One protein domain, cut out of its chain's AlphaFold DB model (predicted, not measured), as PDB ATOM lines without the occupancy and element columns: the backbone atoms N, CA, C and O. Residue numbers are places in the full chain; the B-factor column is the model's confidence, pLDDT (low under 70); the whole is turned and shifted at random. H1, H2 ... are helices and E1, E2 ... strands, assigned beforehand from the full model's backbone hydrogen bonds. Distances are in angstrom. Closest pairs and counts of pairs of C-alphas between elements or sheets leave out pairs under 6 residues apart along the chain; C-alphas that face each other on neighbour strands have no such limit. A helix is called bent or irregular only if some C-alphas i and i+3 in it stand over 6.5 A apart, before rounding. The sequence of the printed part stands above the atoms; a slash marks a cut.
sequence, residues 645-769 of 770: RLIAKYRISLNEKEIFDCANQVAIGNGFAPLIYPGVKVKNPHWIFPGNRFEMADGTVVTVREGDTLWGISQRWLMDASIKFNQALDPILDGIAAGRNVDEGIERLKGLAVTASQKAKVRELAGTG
ATOM      1  N   ARG A 645       8.961 -16.342 -21.620       79.56
ATOM      2  CA  ARG A 645       9.878 -17.453 -21.915       79.56
ATOM      3  C   ARG A 645      11.333 -17.103 -21.589       79.56
ATOM      4  O   ARG A 645      12.027 -17.930 -21.000       79.56
ATOM      5  N   LEU A 646      11.801 -15.901 -21.934       77.69
ATOM      6  CA  LEU A 646      13.176 -15.459 -21.654       77.69
ATOM      7  C   LEU A 646      13.423 -15.228 -20.156       77.69
ATOM      8  O   LEU A 646      14.467 -15.638 -19.647       77.69
ATOM      9  N   ILE A 647      12.454 -14.660 -19.428       76.75
ATOM     10  CA  ILE A 647      12.526 -14.523 -17.960       76.75
ATOM     11  C   ILE A 647      12.678 -15.899 -17.300       76.75
ATOM     12  O   ILE A 647      13.534 -16.071 -16.428       76.75
ATOM     13  N   ALA A 648      11.899 -16.888 -17.751       73.69
ATOM     14  CA  ALA A 648      11.985 -18.260 -17.258       73.69
ATOM     15  C   ALA A 648      13.318 -18.938 -17.630       73.69
ATOM     16  O   ALA A 648      13.938 -19.562 -16.768       73.69
ATOM     17  N   LYS A 649      13.791 -18.778 -18.879       78.00
ATOM     18  CA  LYS A 649      15.070 -19.336 -19.367       78.00
ATOM     19  C   LYS A 649      16.250 -18.875 -18.507       78.00
ATOM     20  O   LYS A 649      17.062 -19.700 -18.102       78.00
ATOM     21  N   TYR A 650      16.327 -17.578 -18.214       78.94
ATOM     22  CA  TYR A 650      17.457 -16.973 -17.501       78.94
ATOM     23  C   TYR A 650      17.267 -16.878 -15.981       78.94
ATOM     24  O   TYR A 650      18.133 -16.343 -15.295       78.94
ATOM     25  N   ARG A 651      16.147 -17.387 -15.443       74.88
ATOM     26  CA  ARG A 651      15.798 -17.315 -14.010       74.88
ATOM     27  C   ARG A 651      15.948 -15.900 -13.435       74.88
ATOM     28  O   ARG A 651      16.459 -15.715 -12.330       74.88
ATOM     29  N   ILE A 652      15.508 -14.894 -14.192       77.00
ATOM     30  CA  ILE A 652      15.627 -13.489 -13.786       77.00
ATOM     31  C   ILE A 652      14.702 -13.258 -12.589       77.00
ATOM     32  O   ILE A 652      13.481 -13.335 -12.711       77.00
ATOM     33  N   SER A 653      15.293 -12.958 -11.435       72.31
ATOM     34  CA  SER A 653      14.578 -12.523 -10.237       72.31
ATOM     35  C   SER A 653      15.145 -11.179  -9.798       72.31
ATOM     36  O   SER A 653      16.355 -11.025  -9.668       72.31
ATOM     37  N   LEU A 654      14.262 -10.193  -9.643       76.88
ATOM     38  CA  LEU A 654      14.605  -8.864  -9.145       76.88
ATOM     39  C   LEU A 654      14.176  -8.788  -7.689       76.88
ATOM     40  O   LEU A 654      13.039  -9.144  -7.366       76.88
ATOM     41  N   ASN A 655      15.064  -8.328  -6.814       76.00
ATOM     42  CA  ASN A 655      14.679  -8.065  -5.432       76.00
ATOM     43  C   ASN A 655      14.012  -6.680  -5.309       76.00
ATOM     44  O   ASN A 655      14.198  -5.794  -6.143       76.00
ATOM     45  N   GLU A 656      13.213  -6.478  -4.259       73.25
ATOM     46  CA  GLU A 656      12.473  -5.220  -4.066       73.25
ATOM     47  C   GLU A 656      13.393  -4.000  -3.920       73.25
ATOM     48  O   GLU A 656      13.023  -2.897  -4.315       73.25
ATOM     49  N   LYS A 657      14.609  -4.196  -3.397       75.62
ATOM     50  CA  LYS A 657      15.608  -3.134  -3.254       75.62
ATOM     51  C   LYS A 657      16.141  -2.667  -4.613       75.62
ATOM     52  O   LYS A 657      16.268  -1.470  -4.815       75.62
ATOM     53  N   GLU A 658      16.372  -3.570  -5.562       76.81
ATOM     54  CA  GLU A 658      16.799  -3.237  -6.928       76.81
ATOM     55  C   GLU A 658      15.724  -2.445  -7.678       76.81
ATOM     56  O   GLU A 658      16.038  -1.483  -8.379       76.81
ATOM     57  N   ILE A 659      14.451  -2.813  -7.497       81.31
ATOM     58  CA  ILE A 659      13.328  -2.076  -8.091       81.31
ATOM     59  C   ILE A 659      13.206  -0.690  -7.453       81.31
ATOM     60  O   ILE A 659      13.016   0.288  -8.173       81.31
ATOM     61  N   PHE A 660      13.363  -0.594  -6.128       80.19
ATOM     62  CA  PHE A 660      13.385   0.683  -5.419       80.19
ATOM     63  C   PHE A 660      14.528   1.586  -5.892       80.19
ATOM     64  O   PHE A 660      14.279   2.741  -6.227       80.19
ATOM     65  N   ASP A 661      15.758   1.072  -5.945       79.81
ATOM     66  CA  ASP A 661      16.939   1.842  -6.337       79.81
ATOM     67  C   ASP A 661      16.773   2.381  -7.769       79.81
ATOM     68  O   ASP A 661      17.049   3.552  -8.029       79.81
ATOM     69  N   CYS A 662      16.227   1.563  -8.677       83.25
ATOM     70  CA  CYS A 662      15.906   1.981 -10.040       83.25
ATOM     71  C   CYS A 662      14.780   3.022 -10.083       83.25
ATOM     72  O   CYS A 662      14.941   4.059 -10.723       83.25
ATOM     73  N   ALA A 663      13.673   2.803  -9.370       82.19
ATOM     74  CA  ALA A 663      12.563   3.755  -9.323       82.19
ATOM     75  C   ALA A 663      12.995   5.108  -8.742       82.19
ATOM     76  O   ALA A 663      12.583   6.156  -9.235       82.19
ATOM     77  N   ASN A 664      13.861   5.091  -7.729       79.88
ATOM     78  CA  ASN A 664      14.416   6.292  -7.123       79.88
ATOM     79  C   ASN A 664      15.373   7.015  -8.081       79.88
ATOM     80  O   ASN A 664      15.322   8.236  -8.205       79.88
ATOM     81  N   GLN A 665      16.208   6.271  -8.810       81.31
ATOM     82  CA  GLN A 665      17.093   6.838  -9.825       81.31
ATOM     83  C   GLN A 665      16.305   7.482 -10.976       81.31
ATOM     84  O   GLN A 665      16.637   8.592 -11.385       81.31
ATOM     85  N   VAL A 666      15.248   6.822 -11.464       81.00
ATOM     86  CA  VAL A 666      14.358   7.370 -12.501       81.00
ATOM     87  C   VAL A 666      13.640   8.615 -11.983       81.00
ATOM     88  O   VAL A 666      13.582   9.615 -12.691       81.00
ATOM     89  N   ALA A 667      13.153   8.607 -10.737       75.88
ATOM     90  CA  ALA A 667      12.537   9.782 -10.124       75.88
ATOM     91  C   ALA A 667      13.504  10.981 -10.105       75.88
ATOM     92  O   ALA A 667      13.191  12.032 -10.660       75.88
ATOM     93  N   ILE A 668      14.704  10.806  -9.545       76.44
ATOM     94  CA  ILE A 668      15.706  11.878  -9.440       76.44
ATOM     95  C   ILE A 668      16.147  12.365 -10.827       76.44
ATOM     96  O   ILE A 668      16.225  13.569 -11.058       76.44
ATOM     97  N   GLY A 669      16.394  11.444 -11.766       74.25
ATOM     98  CA  GLY A 669      16.809  11.775 -13.133       74.25
ATOM     99  C   GLY A 669      15.771  12.584 -13.914       74.25
ATOM    100  O   GLY A 669      16.139  13.371 -14.777       74.25
ATOM    101  N   ASN A 670      14.491  12.454 -13.559       75.94
ATOM    102  CA  ASN A 670      13.388  13.200 -14.168       75.94
ATOM    103  C   ASN A 670      12.955  14.423 -13.333       75.94
ATOM    104  O   ASN A 670      11.871  14.961 -13.548       75.94
ATOM    105  N   GLY A 671      13.786  14.875 -12.386       61.28
ATOM    106  CA  GLY A 671      13.567  16.105 -11.616       61.28
ATOM    107  C   GLY A 671      12.688  15.959 -10.369       61.28
ATOM    108  O   GLY A 671      12.327  16.968  -9.763       61.28
ATOM    109  N   PHE A 672      12.355  14.732  -9.957       62.62
ATOM    110  CA  PHE A 672      11.562  14.473  -8.755       62.62
ATOM    111  C   PHE A 672      12.433  14.320  -7.501       62.62
ATOM    112  O   PHE A 672      13.631  14.037  -7.563       62.62
ATOM    113  N   ALA A 673      11.815  14.495  -6.331       57.31
ATOM    114  CA  ALA A 673      12.495  14.292  -5.057       57.31
ATOM    115  C   ALA A 673      12.816  12.799  -4.813       57.31
ATOM    116  O   ALA A 673      12.095  11.927  -5.309       57.31
ATOM    117  N   PRO A 674      13.860  12.482  -4.021       63.16
ATOM    118  CA  PRO A 674      14.199  11.103  -3.684       63.16
ATOM    119  C   PRO A 674      13.050  10.369  -2.976       63.16
ATOM    120  O   PRO A 674      12.436  10.896  -2.047       63.16
ATOM    121  N   LEU A 675      12.798   9.122  -3.373       64.81
ATOM    122  CA  LEU A 675      11.871   8.207  -2.712       64.81
ATOM    123  C   LEU A 675      12.420   7.800  -1.334       64.81
ATOM    124  O   LEU A 675      13.600   7.476  -1.192       64.81
ATOM    125  N   ILE A 676      11.561   7.770  -0.310       62.31
ATOM    126  CA  ILE A 676      11.943   7.378   1.057       62.31
ATOM    127  C   ILE A 676      11.610   5.890   1.270       62.31
ATOM    128  O   ILE A 676      10.454   5.475   1.174       62.31
ATOM    129  N   TYR A 677      12.626   5.079   1.579       48.91
ATOM    130  CA  TYR A 677      12.530   3.611   1.659       48.91
ATOM    131  C   TYR A 677      11.472   3.032   2.634       48.91
ATOM    132  O   TYR A 677      10.932   1.978   2.317       48.91
ATOM    133  N   PRO A 678      11.066   3.657   3.767       47.78
ATOM    134  CA  PRO A 678      10.047   3.085   4.661       47.78
ATOM    135  C   PRO A 678       8.598   3.108   4.120       47.78
ATOM    136  O   PRO A 678       7.679   2.732   4.844       47.78
ATOM    137  N   GLY A 679       8.366   3.532   2.871       46.50
ATOM    138  CA  GLY A 679       7.042   3.653   2.240       46.50
ATOM    139  C   GLY A 679       6.570   2.462   1.391       46.50
ATOM    140  O   GLY A 679       5.561   2.593   0.705       46.50
ATOM    141  N   VAL A 680       7.246   1.302   1.425       43.56
ATOM    142  CA  VAL A 680       7.062   0.150   0.496       43.56
ATOM    143  C   VAL A 680       5.614  -0.383   0.374       43.56
ATOM    144  O   VAL A 680       5.286  -1.094  -0.574       43.56
ATOM    145  N   LYS A 681       4.694  -0.020   1.280       43.12
ATOM    146  CA  LYS A 681       3.264  -0.371   1.154       43.12
ATOM    147  C   LYS A 681       2.485   0.487   0.152       43.12
ATOM    148  O   LYS A 681       1.416   0.058  -0.276       43.12
ATOM    149  N   VAL A 682       3.000   1.647  -0.251       48.03
ATOM    150  CA  VAL A 682       2.359   2.524  -1.239       48.03
ATOM    151  C   VAL A 682       3.099   2.364  -2.564       48.03
ATOM    152  O   VAL A 682       4.145   2.957  -2.799       48.03
ATOM    153  N   LYS A 683       2.560   1.509  -3.441       45.84
ATOM    154  CA  LYS A 683       3.159   1.170  -4.747       45.84
ATOM    155  C   LYS A 683       3.108   2.310  -5.774       45.84
ATOM    156  O   LYS A 683       3.568   2.117  -6.897       45.84
ATOM    157  N   ASN A 684       2.546   3.467  -5.415       48.78
ATOM    158  CA  ASN A 684       2.364   4.581  -6.332       48.78
ATOM    159  C   ASN A 684       2.741   5.923  -5.684       48.78
ATOM    160  O   ASN A 684       1.962   6.430  -4.880       48.78
ATOM    161  N   PRO A 685       3.912   6.510  -5.989       51.75
ATOM    162  CA  PRO A 685       4.186   7.885  -5.585       51.75
ATOM    163  C   PRO A 685       3.211   8.839  -6.298       51.75
ATOM    164  O   PRO A 685       2.903   8.644  -7.473       51.75
ATOM    165  N   HIS A 686       2.743   9.882  -5.603       50.34
ATOM    166  CA  HIS A 686       1.697  10.829  -6.043       50.34
ATOM    167  C   HIS A 686       2.064  11.727  -7.251       50.34
ATOM    168  O   HIS A 686       1.420  12.747  -7.476       50.34
ATOM    169  N   TRP A 687       3.108  11.392  -8.013       54.41
ATOM    170  CA  TRP A 687       3.702  12.260  -9.043       54.41
ATOM    171  C   TRP A 687       3.669  11.674 -10.457       54.41
ATOM    172  O   TRP A 687       4.237  12.257 -11.380       54.41
ATOM    173  N   ILE A 688       3.032  10.517 -10.648       56.34
ATOM    174  CA  ILE A 688       2.884   9.918 -11.974       56.34
ATOM    175  C   ILE A 688       1.439  10.039 -12.456       56.34
ATOM    176  O   ILE A 688       0.503   9.580 -11.805       56.34
ATOM    177  N   PHE A 689       1.269  10.658 -13.616       63.09
ATOM    178  CA  PHE A 689      -0.023  10.822 -14.268       63.09
ATOM    179  C   PHE A 689       0.068  10.280 -15.697       63.09
ATOM    180  O   PHE A 689       1.135  10.391 -16.313       63.09
ATOM    181  N   PRO A 690      -1.007   9.674 -16.237       68.88
ATOM    182  CA  PRO A 690      -1.045   9.269 -17.636       68.88
ATOM    183  C   PRO A 690      -0.675  10.438 -18.556       68.88
ATOM    184  O   PRO A 690      -1.158  11.550 -18.379       68.88
ATOM    185  N   GLY A 691       0.210  10.193 -19.521       67.06
ATOM    186  CA  GLY A 691       0.752  11.221 -20.415       67.06
ATOM    187  C   GLY A 691       2.128  11.769 -20.015       67.06
ATOM    188  O   GLY A 691       2.847  12.249 -20.895       67.06
ATOM    189  N   ASN A 692       2.559  11.624 -18.753       74.94
ATOM    190  CA  ASN A 692       3.923  11.988 -18.347       74.94
ATOM    191  C   ASN A 692       4.960  11.155 -19.116       74.94
ATOM    192  O   ASN A 692       4.740   9.975 -19.399       74.94
ATOM    193  N   ARG A 693       6.110  11.756 -19.440       81.44
ATOM    194  CA  ARG A 693       7.222  11.091 -20.137       81.44
ATOM    195  C   ARG A 693       8.398  10.958 -19.176       81.44
ATOM    196  O   ARG A 693       8.883  11.968 -18.685       81.44
ATOM    197  N   PHE A 694       8.831   9.726 -18.921       78.69
ATOM    198  CA  PHE A 694       9.997   9.421 -18.094       78.69
ATOM    199  C   PHE A 694      11.164   8.980 -18.967       78.69
ATOM    200  O   PHE A 694      11.019   8.065 -19.775       78.69
ATOM    201  N   GLU A 695      12.320   9.599 -18.777       84.12
ATOM    202  CA  GLU A 695      13.593   9.128 -19.306       84.12
ATOM    203  C   GLU A 695      14.185   8.073 -18.359       84.12
ATOM    204  O   GLU A 695      14.362   8.308 -17.161       84.12
ATOM    205  N   MET A 696      14.436   6.875 -18.883       85.44
ATOM    206  CA  MET A 696      15.029   5.761 -18.144       85.44
ATOM    207  C   MET A 696      16.557   5.897 -18.092       85.44
ATOM    208  O   MET A 696      17.148   6.719 -18.786       85.44
ATOM    209  N   ALA A 697      17.233   5.058 -17.302       76.88
ATOM    210  CA  ALA A 697      18.686   5.155 -17.112       76.88
ATOM    211  C   ALA A 697      19.526   4.923 -18.390       76.88
ATOM    212  O   ALA A 697      20.709   5.249 -18.398       76.88
ATOM    213  N   ASP A 698      18.936   4.365 -19.452       74.25
ATOM    214  CA  ASP A 698      19.553   4.179 -20.773       74.25
ATOM    215  C   ASP A 698      19.137   5.248 -21.806       74.25
ATOM    216  O   ASP A 698      19.437   5.102 -22.989       74.25
ATOM    217  N   GLY A 699      18.431   6.304 -21.380       75.75
ATOM    218  CA  GLY A 699      17.893   7.356 -22.250       75.75
ATOM    219  C   GLY A 699      16.578   6.985 -22.949       75.75
ATOM    220  O   GLY A 699      16.034   7.780 -23.716       75.75
ATOM    221  N   THR A 700      16.029   5.785 -22.709       81.75
ATOM    222  CA  THR A 700      14.741   5.386 -23.295       81.75
ATOM    223  C   THR A 700      13.608   6.206 -22.686       81.75
ATOM    224  O   THR A 700      13.475   6.267 -21.467       81.75
ATOM    225  N   VAL A 701      12.737   6.777 -23.519       82.62
ATOM    226  CA  VAL A 701      11.571   7.540 -23.049       82.62
ATOM    227  C   VAL A 701      10.337   6.642 -22.956       82.62
ATOM    228  O   VAL A 701       9.912   6.052 -23.949       82.62
ATOM    229  N   VAL A 702       9.724   6.577 -21.774       82.00
ATOM    230  CA  VAL A 702       8.483   5.837 -21.498       82.00
ATOM    231  C   VAL A 702       7.350   6.818 -21.209       82.00
ATOM    232  O   VAL A 702       7.453   7.641 -20.304       82.00
ATOM    233  N   THR A 703       6.244   6.715 -21.950       82.12
ATOM    234  CA  THR A 703       5.014   7.471 -21.662       82.12
ATOM    235  C   THR A 703       4.131   6.686 -20.694       82.12
ATOM    236  O   THR A 703       3.774   5.541 -20.983       82.12
ATOM    237  N   VAL A 704       3.760   7.301 -19.569       74.25
ATOM    238  CA  VAL A 704       2.892   6.714 -18.537       74.25
ATOM    239  C   VAL A 704       1.491   6.481 -19.099       74.25
ATOM    240  O   VAL A 704       0.892   7.392 -19.675       74.25
ATOM    241  N   ARG A 705       0.954   5.271 -18.920       76.06
ATOM    242  CA  ARG A 705      -0.431   4.915 -19.261       76.06
ATOM    243  C   ARG A 705      -1.295   4.833 -18.006       76.06
ATOM    244  O   ARG A 705      -0.792   4.738 -16.890       76.06
ATOM    245  N   GLU A 706      -2.608   4.847 -18.189       60.50
ATOM    246  CA  GLU A 706      -3.545   4.622 -17.090       60.50
ATOM    247  C   GLU A 706      -3.275   3.272 -16.400       60.50
ATOM    248  O   GLU A 706      -3.093   2.245 -17.057       60.50
ATOM    249  N   GLY A 707      -3.184   3.293 -15.067       63.28
ATOM    250  CA  GLY A 707      -2.834   2.127 -14.251       63.28
ATOM    251  C   GLY A 707      -1.334   1.816 -14.142       63.28
ATOM    252  O   GLY A 707      -0.965   0.893 -13.411       63.28
ATOM    253  N   ASP A 708      -0.452   2.566 -14.814       67.12
ATOM    254  CA  ASP A 708       0.988   2.419 -14.608       67.12
ATOM    255  C   ASP A 708       1.419   2.942 -13.231       67.12
ATOM    256  O   ASP A 708       0.886   3.916 -12.706       67.12
ATOM    257  N   THR A 709       2.430   2.284 -12.659       76.38
ATOM    258  CA  THR A 709       3.125   2.721 -11.442       76.38
ATOM    259  C   THR A 709       4.596   2.961 -11.757       76.38
ATOM    260  O   THR A 709       5.159   2.240 -12.582       76.38
ATOM    261  N   LEU A 710       5.265   3.918 -11.100       76.56
ATOM    262  CA  LEU A 710       6.704   4.150 -11.303       76.56
ATOM    263  C   LEU A 710       7.500   2.891 -10.940       76.56
ATOM    264  O   LEU A 710       8.466   2.529 -11.612       76.56
ATOM    265  N   TRP A 711       7.019   2.175  -9.923       78.56
ATOM    266  CA  TRP A 711       7.515   0.865  -9.527       78.56
ATOM    267  C   TRP A 711       7.368  -0.170 -10.649       78.56
ATOM    268  O   TRP A 711       8.333  -0.841 -11.003       78.56
ATOM    269  N   GLY A 712       6.183  -0.277 -11.256       75.94
ATOM    270  CA  GLY A 712       5.907  -1.199 -12.359       75.94
ATOM    271  C   GLY A 712       6.663  -0.850 -13.642       75.94
ATOM    272  O   GLY A 712       7.147  -1.747 -14.330       75.94
ATOM    273  N   ILE A 713       6.821   0.438 -13.956       82.94
ATOM    274  CA  ILE A 713       7.641   0.915 -15.078       82.94
ATOM    275  C   ILE A 713       9.104   0.510 -14.861       82.94
ATOM    276  O   ILE A 713       9.691  -0.130 -15.733       82.94
ATOM    277  N   SER A 714       9.653   0.796 -13.678       84.25
ATOM    278  CA  SER A 714      11.042   0.479 -13.323       84.25
ATOM    279  C   SER A 714      11.291  -1.028 -13.290       84.25
ATOM    280  O   SER A 714      12.281  -1.506 -13.835       84.25
ATOM    281  N   GLN A 715      10.353  -1.806 -12.740       84.62
ATOM    282  CA  GLN A 715      10.417  -3.265 -12.742       84.62
ATOM    283  C   GLN A 715      10.427  -3.830 -14.167       84.62
ATOM    284  O   GLN A 715      11.251  -4.688 -14.479       84.62
ATOM    285  N   ARG A 716       9.530  -3.354 -15.043       83.19
ATOM    286  CA  ARG A 716       9.488  -3.804 -16.443       83.19
ATOM    287  C   ARG A 716      10.794  -3.458 -17.158       83.19
ATOM    288  O   ARG A 716      11.357  -4.328 -17.812       83.19
ATOM    289  N   TRP A 717      11.304  -2.245 -16.993       87.19
ATOM    290  CA  TRP A 717      12.566  -1.852 -17.616       87.19
ATOM    291  C   TRP A 717      13.754  -2.676 -17.099       87.19
ATOM    292  O   TRP A 717      14.530  -3.188 -17.903       87.19
ATOM    293  N   LEU A 718      13.853  -2.910 -15.785       85.12
ATOM    294  CA  LEU A 718      14.894  -3.760 -15.193       85.12
ATOM    295  C   LEU A 718      14.839  -5.201 -15.711       85.12
ATOM    296  O   LEU A 718      15.886  -5.817 -15.927       85.12
ATOM    297  N   MET A 719      13.637  -5.746 -15.917       82.81
ATOM    298  CA  MET A 719      13.465  -7.068 -16.521       82.81
ATOM    299  C   MET A 719      14.008  -7.094 -17.953       82.81
ATOM    300  O   MET A 719      14.756  -8.006 -18.294       82.81
ATOM    301  N   ASP A 720      13.703  -6.081 -18.765       83.75
ATOM    302  CA  ASP A 720      14.157  -6.017 -20.161       83.75
ATOM    303  C   ASP A 720      15.669  -5.804 -20.262       83.75
ATOM    304  O   ASP A 720      16.342  -6.473 -21.049       83.75
ATOM    305  N   ALA A 721      16.226  -4.939 -19.414       84.31
ATOM    306  CA  ALA A 721      17.667  -4.753 -19.285       84.31
ATOM    307  C   ALA A 721      18.369  -6.059 -18.867       84.31
ATOM    308  O   ALA A 721      19.400  -6.422 -19.431       84.31
ATOM    309  N   SER A 722      17.772  -6.822 -17.946       84.38
ATOM    310  CA  SER A 722      18.313  -8.111 -17.499       84.38
ATOM    311  C   SER A 722      18.238  -9.201 -18.570       84.38
ATOM    312  O   SER A 722      19.142 -10.031 -18.653       84.38
ATOM    313  N   ILE A 723      17.200  -9.209 -19.412       84.38
ATOM    314  CA  ILE A 723      17.122 -10.110 -20.571       84.38
ATOM    315  C   ILE A 723      18.254  -9.787 -21.552       84.38
ATOM    316  O   ILE A 723      19.005 -10.689 -21.919       84.38
ATOM    317  N   LYS A 724      18.430  -8.505 -21.907       84.81
ATOM    318  CA  LYS A 724      19.508  -8.052 -22.806       84.81
ATOM    319  C   LYS A 724      20.893  -8.419 -22.267       84.81
ATOM    320  O   LYS A 724      21.737  -8.892 -23.024       84.81
ATOM    321  N   PHE A 725      21.114  -8.242 -20.963       86.31
ATOM    322  CA  PHE A 725      22.360  -8.627 -20.299       86.31
ATOM    323  C   PHE A 725      22.645 -10.128 -20.441       86.31
ATOM    324  O   PHE A 725      23.730 -10.508 -20.872       86.31
ATOM    325  N   ASN A 726      21.675 -10.992 -20.126       84.56
ATOM    326  CA  ASN A 726      21.880 -12.444 -20.188       84.56
ATOM    327  C   ASN A 726      22.031 -12.961 -21.627       84.56
ATOM    328  O   ASN A 726      22.856 -13.833 -21.881       84.56
ATOM    329  N   GLN A 727      21.308 -12.383 -22.589       85.62
ATOM    330  CA  GLN A 727      21.484 -12.707 -24.009       85.62
ATOM    331  C   GLN A 727      22.881 -12.339 -24.529       85.62
ATOM    332  O   GLN A 727      23.415 -13.041 -25.382       85.62
ATOM    333  N   ALA A 728      23.479 -11.258 -24.020       83.12
ATOM    334  CA  ALA A 728      24.857 -10.884 -24.336       83.12
ATOM    335  C   ALA A 728      25.896 -11.737 -23.584       83.12
ATOM    336  O   ALA A 728      27.011 -11.899 -24.069       83.12
ATOM    337  N   LEU A 729      25.533 -12.290 -22.422       84.75
ATOM    338  CA  LEU A 729      26.393 -13.149 -21.611       84.75
ATOM    339  C   LEU A 729      26.562 -14.558 -22.207       84.75
ATOM    340  O   LEU A 729      27.677 -15.075 -22.189       84.75
ATOM    341  N   ASP A 730      25.499 -15.156 -22.756       83.56
ATOM    342  CA  ASP A 730      25.520 -16.499 -23.371       83.56
ATOM    343  C   ASP A 730      26.714 -16.705 -24.344       83.56
ATOM    344  O   ASP A 730      27.542 -17.585 -24.093       83.56
ATOM    345  N   PRO A 731      26.910 -15.878 -25.397       81.62
ATOM    346  CA  PRO A 731      28.016 -16.062 -26.345       81.62
ATOM    347  C   PRO A 731      29.404 -15.809 -25.737       81.62
ATOM    348  O   PRO A 731      30.400 -16.311 -26.259       81.62
ATOM    349  N   ILE A 732      29.495 -15.048 -24.640       83.62
ATOM    350  CA  ILE A 732      30.753 -14.812 -23.916       83.62
ATOM    351  C   ILE A 732      31.140 -16.066 -23.136       83.62
ATOM    352  O   ILE A 732      32.291 -16.489 -23.197       83.62
ATOM    353  N   LEU A 733      30.184 -16.700 -22.452       82.12
ATOM    354  CA  LEU A 733      30.421 -17.961 -21.745       82.12
ATOM    355  C   LEU A 733      30.816 -19.081 -22.722       82.12
ATOM    356  O   LEU A 733      31.792 -19.788 -22.470       82.12
ATOM    357  N   ASP A 734      30.141 -19.172 -23.871       81.44
ATOM    358  CA  ASP A 734      30.499 -20.105 -24.951       81.44
ATOM    359  C   ASP A 734      31.864 -19.776 -25.581       81.44
ATOM    360  O   ASP A 734      32.587 -20.654 -26.054       81.44
ATOM    361  N   GLY A 735      32.233 -18.495 -25.630       79.50
ATOM    362  CA  GLY A 735      33.540 -18.020 -26.077       79.50
ATOM    363  C   GLY A 735      34.667 -18.460 -25.147       79.50
ATOM    364  O   GLY A 735      35.649 -19.032 -25.619       79.50
ATOM    365  N   ILE A 736      34.480 -18.266 -23.838       80.19
ATOM    366  CA  ILE A 736      35.421 -18.667 -22.782       80.19
ATOM    367  C   ILE A 736      35.598 -20.188 -22.769       80.19
ATOM    368  O   ILE A 736      36.728 -20.671 -22.763       80.19
ATOM    369  N   ALA A 737      34.504 -20.953 -22.841       77.62
ATOM    370  CA  ALA A 737      34.556 -22.416 -22.892       77.62
ATOM    371  C   ALA A 737      35.295 -22.949 -24.137       77.62
ATOM    372  O   ALA A 737      35.893 -24.022 -24.090       77.62
ATOM    373  N   ALA A 738      35.281 -22.189 -25.237       77.25
ATOM    374  CA  ALA A 738      35.974 -22.506 -26.485       77.25
ATOM    375  C   ALA A 738      37.380 -21.874 -26.602       77.25
ATOM    376  O   ALA A 738      37.993 -21.975 -27.665       77.25
ATOM    377  N   GLY A 739      37.885 -21.197 -25.562       74.38
ATOM    378  CA  GLY A 739      39.211 -20.563 -25.557       74.38
ATOM    379  C   GLY A 739      39.359 -19.359 -26.500       74.38
ATOM    380  O   GLY A 739      40.467 -19.046 -26.930       74.38
ATOM    381  N   ARG A 740      38.256 -18.696 -26.868       79.69
ATOM    382  CA  ARG A 740      38.259 -17.507 -27.740       79.69
ATOM    383  C   ARG A 740      38.497 -16.234 -26.925       79.69
ATOM    384  O   ARG A 740      38.082 -16.152 -25.773       79.69
ATOM    385  N   ASN A 741      39.110 -15.221 -27.542       78.94
ATOM    386  CA  ASN A 741      39.168 -13.884 -26.948       78.94
ATOM    387  C   ASN A 741      37.741 -13.307 -26.878       78.94
ATOM    388  O   ASN A 741      37.032 -13.268 -27.885       78.94
ATOM    389  N   VAL A 742      37.329 -12.896 -25.680       81.81
ATOM    390  CA  VAL A 742      36.003 -12.335 -25.390       81.81
ATOM    391  C   VAL A 742      36.076 -10.913 -24.827       81.81
ATOM    392  O   VAL A 742      35.070 -10.413 -24.332       81.81
ATOM    393  N   ASP A 743      37.229 -10.247 -24.906       80.56
ATOM    394  CA  ASP A 743      37.478  -8.942 -24.277       80.56
ATOM    395  C   ASP A 743      36.502  -7.873 -24.786       80.56
ATOM    396  O   ASP A 743      35.888  -7.149 -24.002       80.56
ATOM    397  N   GLU A 744      36.268  -7.841 -26.101       79.75
ATOM    398  CA  GLU A 744      35.285  -6.950 -26.727       79.75
ATOM    399  C   GLU A 744      33.847  -7.270 -26.271       79.75
ATOM    400  O   GLU A 744      33.028  -6.376 -26.038       79.75
ATOM    401  N   GLY A 745      33.551  -8.557 -26.061       80.38
ATOM    402  CA  GLY A 745      32.281  -9.016 -25.502       80.38
ATOM    403  C   GLY A 745      32.094  -8.576 -24.049       80.38
ATOM    404  O   GLY A 745      31.017  -8.105 -23.686       80.38
ATOM    405  N   ILE A 746      33.144  -8.664 -23.229       83.19
ATOM    406  CA  ILE A 746      33.137  -8.232 -21.826       83.19
ATOM    407  C   ILE A 746      32.952  -6.713 -21.728       83.19
ATOM    408  O   ILE A 746      32.172  -6.260 -20.889       83.19
ATOM    409  N   GLU A 747      33.591  -5.917 -22.592       82.25
ATOM    410  CA  GLU A 747      33.368  -4.463 -22.645       82.25
ATOM    411  C   GLU A 747      31.925  -4.113 -23.020       82.25
ATOM    412  O   GLU A 747      31.282  -3.291 -22.360       82.25
ATOM    413  N   ARG A 748      31.346  -4.804 -24.008       82.00
ATOM    414  CA  ARG A 748      29.925  -4.639 -24.339       82.00
ATOM    415  C   ARG A 748      29.010  -5.049 -23.179       82.00
ATOM    416  O   ARG A 748      27.993  -4.401 -22.935       82.00
ATOM    417  N   LEU A 749      29.375  -6.095 -22.437       84.44
ATOM    418  CA  LEU A 749      28.625  -6.584 -21.281       84.44
ATOM    419  C   LEU A 749      28.695  -5.615 -20.083       84.44
ATOM    420  O   LEU A 749      27.705  -5.479 -19.361       84.44
ATOM    421  N   LYS A 750      29.806  -4.878 -19.906       84.25
ATOM    422  CA  LYS A 750      29.920  -3.788 -18.911       84.25
ATOM    423  C   LYS A 750      28.858  -2.711 -19.127       84.25
ATOM    424  O   LYS A 750      28.250  -2.274 -18.153       84.25
ATOM    425  N   GLY A 751      28.598  -2.330 -20.380       80.12
ATOM    426  CA  GLY A 751      27.578  -1.334 -20.730       80.12
ATOM    427  C   GLY A 751      26.134  -1.777 -20.459       80.12
ATOM    428  O   GLY A 751      25.252  -0.934 -20.331       80.12
ATOM    429  N   LEU A 752      25.888  -3.086 -20.331       82.56
ATOM    430  CA  LEU A 752      24.558  -3.662 -20.090       82.56
ATOM    431  C   LEU A 752      24.296  -4.006 -18.613       82.56
ATOM    432  O   LEU A 752      23.181  -4.391 -18.262       82.56
ATOM    433  N   ALA A 753      25.304  -3.901 -17.741       82.94
ATOM    434  CA  ALA A 753      25.201  -4.287 -16.336       82.94
ATOM    435  C   ALA A 753      24.521  -3.197 -15.488       82.94
ATOM    436  O   ALA A 753      25.156  -2.228 -15.058       82.94
ATOM    437  N   VAL A 754      23.232  -3.375 -15.189       81.31
ATOM    438  CA  VAL A 754      22.423  -2.394 -14.447       81.31
ATOM    439  C   VAL A 754      22.325  -2.712 -12.951       81.31
ATOM    440  O   VAL A 754      22.406  -1.795 -12.131       81.31
ATOM    441  N   THR A 755      22.251  -3.991 -12.566       78.88
ATOM    442  CA  THR A 755      22.157  -4.406 -11.152       78.88
ATOM    443  C   THR A 755      23.529  -4.635 -10.506       78.88
ATOM    444  O   THR A 755      24.547  -4.823 -11.177       78.88
ATOM    445  N   ALA A 756      23.579  -4.654  -9.169       76.75
ATOM    446  CA  ALA A 756      24.811  -4.948  -8.430       76.75
ATOM    447  C   ALA A 756      25.339  -6.369  -8.709       76.75
ATOM    448  O   ALA A 756      26.549  -6.560  -8.837       76.75
ATOM    449  N   SER A 757      24.437  -7.347  -8.860       78.00
ATOM    450  CA  SER A 757      24.781  -8.736  -9.194       78.00
ATOM    451  C   SER A 757      25.387  -8.860 -10.595       78.00
ATOM    452  O   SER A 757      26.412  -9.521 -10.762       78.00
ATOM    453  N   GLN A 758      24.837  -8.154 -11.586       83.94
ATOM    454  CA  GLN A 758      25.383  -8.106 -12.947       83.94
ATOM    455  C   GLN A 758      26.764  -7.445 -12.975       83.94
ATOM    456  O   GLN A 758      27.700  -7.990 -13.558       83.94
ATOM    457  N   LYS A 759      26.934  -6.313 -12.279       83.56
ATOM    458  CA  LYS A 759      28.232  -5.624 -12.166       83.56
ATOM    459  C   LYS A 759      29.292  -6.505 -11.500       83.56
ATOM    460  O   LYS A 759      30.444  -6.493 -11.925       83.56
ATOM    461  N   ALA A 760      28.916  -7.286 -10.485       82.31
ATOM    462  CA  ALA A 760      29.806  -8.269  -9.872       82.31
ATOM    463  C   ALA A 760      30.180  -9.388 -10.856       82.31
ATOM    464  O   ALA A 760      31.358  -9.721 -10.967       82.31
ATOM    465  N   LYS A 761      29.213  -9.900 -11.630       82.06
ATOM    466  CA  LYS A 761      29.466 -10.955 -12.619       82.06
ATOM    467  C   LYS A 761      30.405 -10.507 -13.738       82.06
ATOM    468  O   LYS A 761      31.284 -11.258 -14.143       82.06
ATOM    469  N   VAL A 762      30.280  -9.263 -14.195       85.12
ATOM    470  CA  VAL A 762      31.203  -8.689 -15.183       85.12
ATOM    471  C   VAL A 762      32.615  -8.515 -14.614       85.12
ATOM    472  O   VAL A 762      33.587  -8.750 -15.325       85.12
ATOM    473  N   ARG A 763      32.756  -8.149 -13.331       82.69
ATOM    474  CA  ARG A 763      34.071  -8.083 -12.662       82.69
ATOM    475  C   ARG A 763      34.727  -9.456 -12.528       82.69
ATOM    476  O   ARG A 763      35.934  -9.548 -12.700       82.69
ATOM    477  N   GLU A 764      33.942 -10.491 -12.241       82.94
ATOM    478  CA  GLU A 764      34.410 -11.882 -12.205       82.94
ATOM    479  C   GLU A 764      34.953 -12.305 -13.578       82.94
ATOM    480  O   GLU A 764      36.087 -12.761 -13.668       82.94
ATOM    481  N   LEU A 765      34.189 -12.053 -14.649       80.31
ATOM    482  CA  LEU A 765      34.578 -12.381 -16.028       80.31
ATOM    483  C   LEU A 765      35.793 -11.580 -16.519       80.31
ATOM    484  O   LEU A 765      36.632 -12.109 -17.238       80.31
ATOM    485  N   ALA A 766      35.918 -10.317 -16.107       74.50
ATOM    486  CA  ALA A 766      37.093  -9.496 -16.395       74.50
ATOM    487  C   ALA A 766      38.343  -9.933 -15.603       74.50
ATOM    488  O   ALA A 766      39.458  -9.567 -15.969       74.50
ATOM    489  N   GLY A 767      38.166 -10.686 -14.511       64.44
ATOM    490  CA  GLY A 767      39.247 -11.239 -13.695       64.44
ATOM    491  C   GLY A 767      39.762 -12.598 -14.179       64.44
ATOM    492  O   GLY A 767      40.916 -12.921 -13.919       64.44
ATOM    493  N   THR A 768      38.945 -13.372 -14.898       56.91
ATOM    494  CA  THR A 768      39.319 -14.668 -15.497       56.91
ATOM    495  C   THR A 768      39.996 -14.557 -16.870       56.91
ATOM    496  O   THR A 768      40.445 -15.570 -17.396       56.91
ATOM    497  N   GLY A 769      40.091 -13.352 -17.446       50.47
ATOM    498  CA  GLY A 769      40.779 -13.065 -18.715       50.47
ATOM    499  C   GLY A 769      42.265 -12.683 -18.590       50.47
ATOM    500  O   GLY A 769      42.797 -12.058 -19.504       50.47
TER     501      GLY A 769
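What this domain is: This is residues 645 to 769 of the 770 residues of the protein "LysM domain-containing protein" of Spirochaetes bacterium (UniProt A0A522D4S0). One long helix, H3, makes the long axis, and the chain folds back twice beside its later part as H4 and H5, three helices running in alternate directions. Near its first residues H2 crosses H3 steeply, and at that same end lie the small two-stranded hairpin E1 and E2 and the long loop of residues 670 to 692; short H1 is at the side of H3. The printed part has 125 residues, with five named helices and two named strands in the order H1, H2, E1, E2, H3, H4, H5, and the class is mostly helix. The sheet's order is E1, E2, antiparallel. The whole is only just loose, close to compact, with a radius of gyration of the C-alphas of 16.7 A and spans of 53 by 26 by 25 A.

Where its parts are: H1 is residues 645 to 649, 6.1 A long, with C-alpha 645 at (9.878, -17.453, -21.915). H2 is residues 656 to 669, 19.7 A. Strands E1, residues 693 to 695, and E2, residues 701 to 703, are 6.7 A each. H3 runs 40.2 A over residues 710 to 737, from C-alpha 710 at (6.704, 4.150, -11.303); it is neither bent nor irregular, but only just: C-alphas 728 and 731 are 6.4 A apart. H4 is residues 743 to 752, 14.6 A. H5 is residues 756 to 767, 16.6 A, ending with C-alpha 767 at (39.247, -11.239, -13.695).

How they stand to each other: H3 is the hub, touching three helices. With residues 721 to 732 it touches H4, a helical hairpin at a shallow tilt of 9 degrees, opposite ways; the closest C-alphas, Phe 725 and Leu 752, are 5.4 A apart. H4 and H5 touch as another helical hairpin, at a shallow tilt of 11 degrees, with C-alphas of Lys 750 and Val 762 closest at 6.3 A. H3 and H5 are close but not clearly touching, with C-alphas of Phe 725 and Gln 758 closest at 8.0 A. With residues 710 to 718 H3 touches H2, the closest C-alphas being Ala 663 and Ser 714 at 5.4 A; the steep tilt of 69.6 degrees is only just short of about perpendicular. H1 and H3 only just touch, with 3 pairs of C-alphas within 8 A, Leu 646 and Ile 723 closest at 6.7 A. In the hairpin of E1 and E2, N 694 and O 702 are within hydrogen-bond range at 2.9 A. Every O i to N i+4 pair is within range in H1, H2 and H5, against 22 of 24 in H3 and 5 of 6 in H4.

The domain as a whole: The C-alphas farthest apart, those of His 686 and Gly 739, are 52.7 A apart. The printed part has no cut. The link from H2 to E1, 23 residues, is long. The mean pLDDT of the printed part is 75.1, and residues 671 to 691, 706 to 708 and 767 to 769 are under 70.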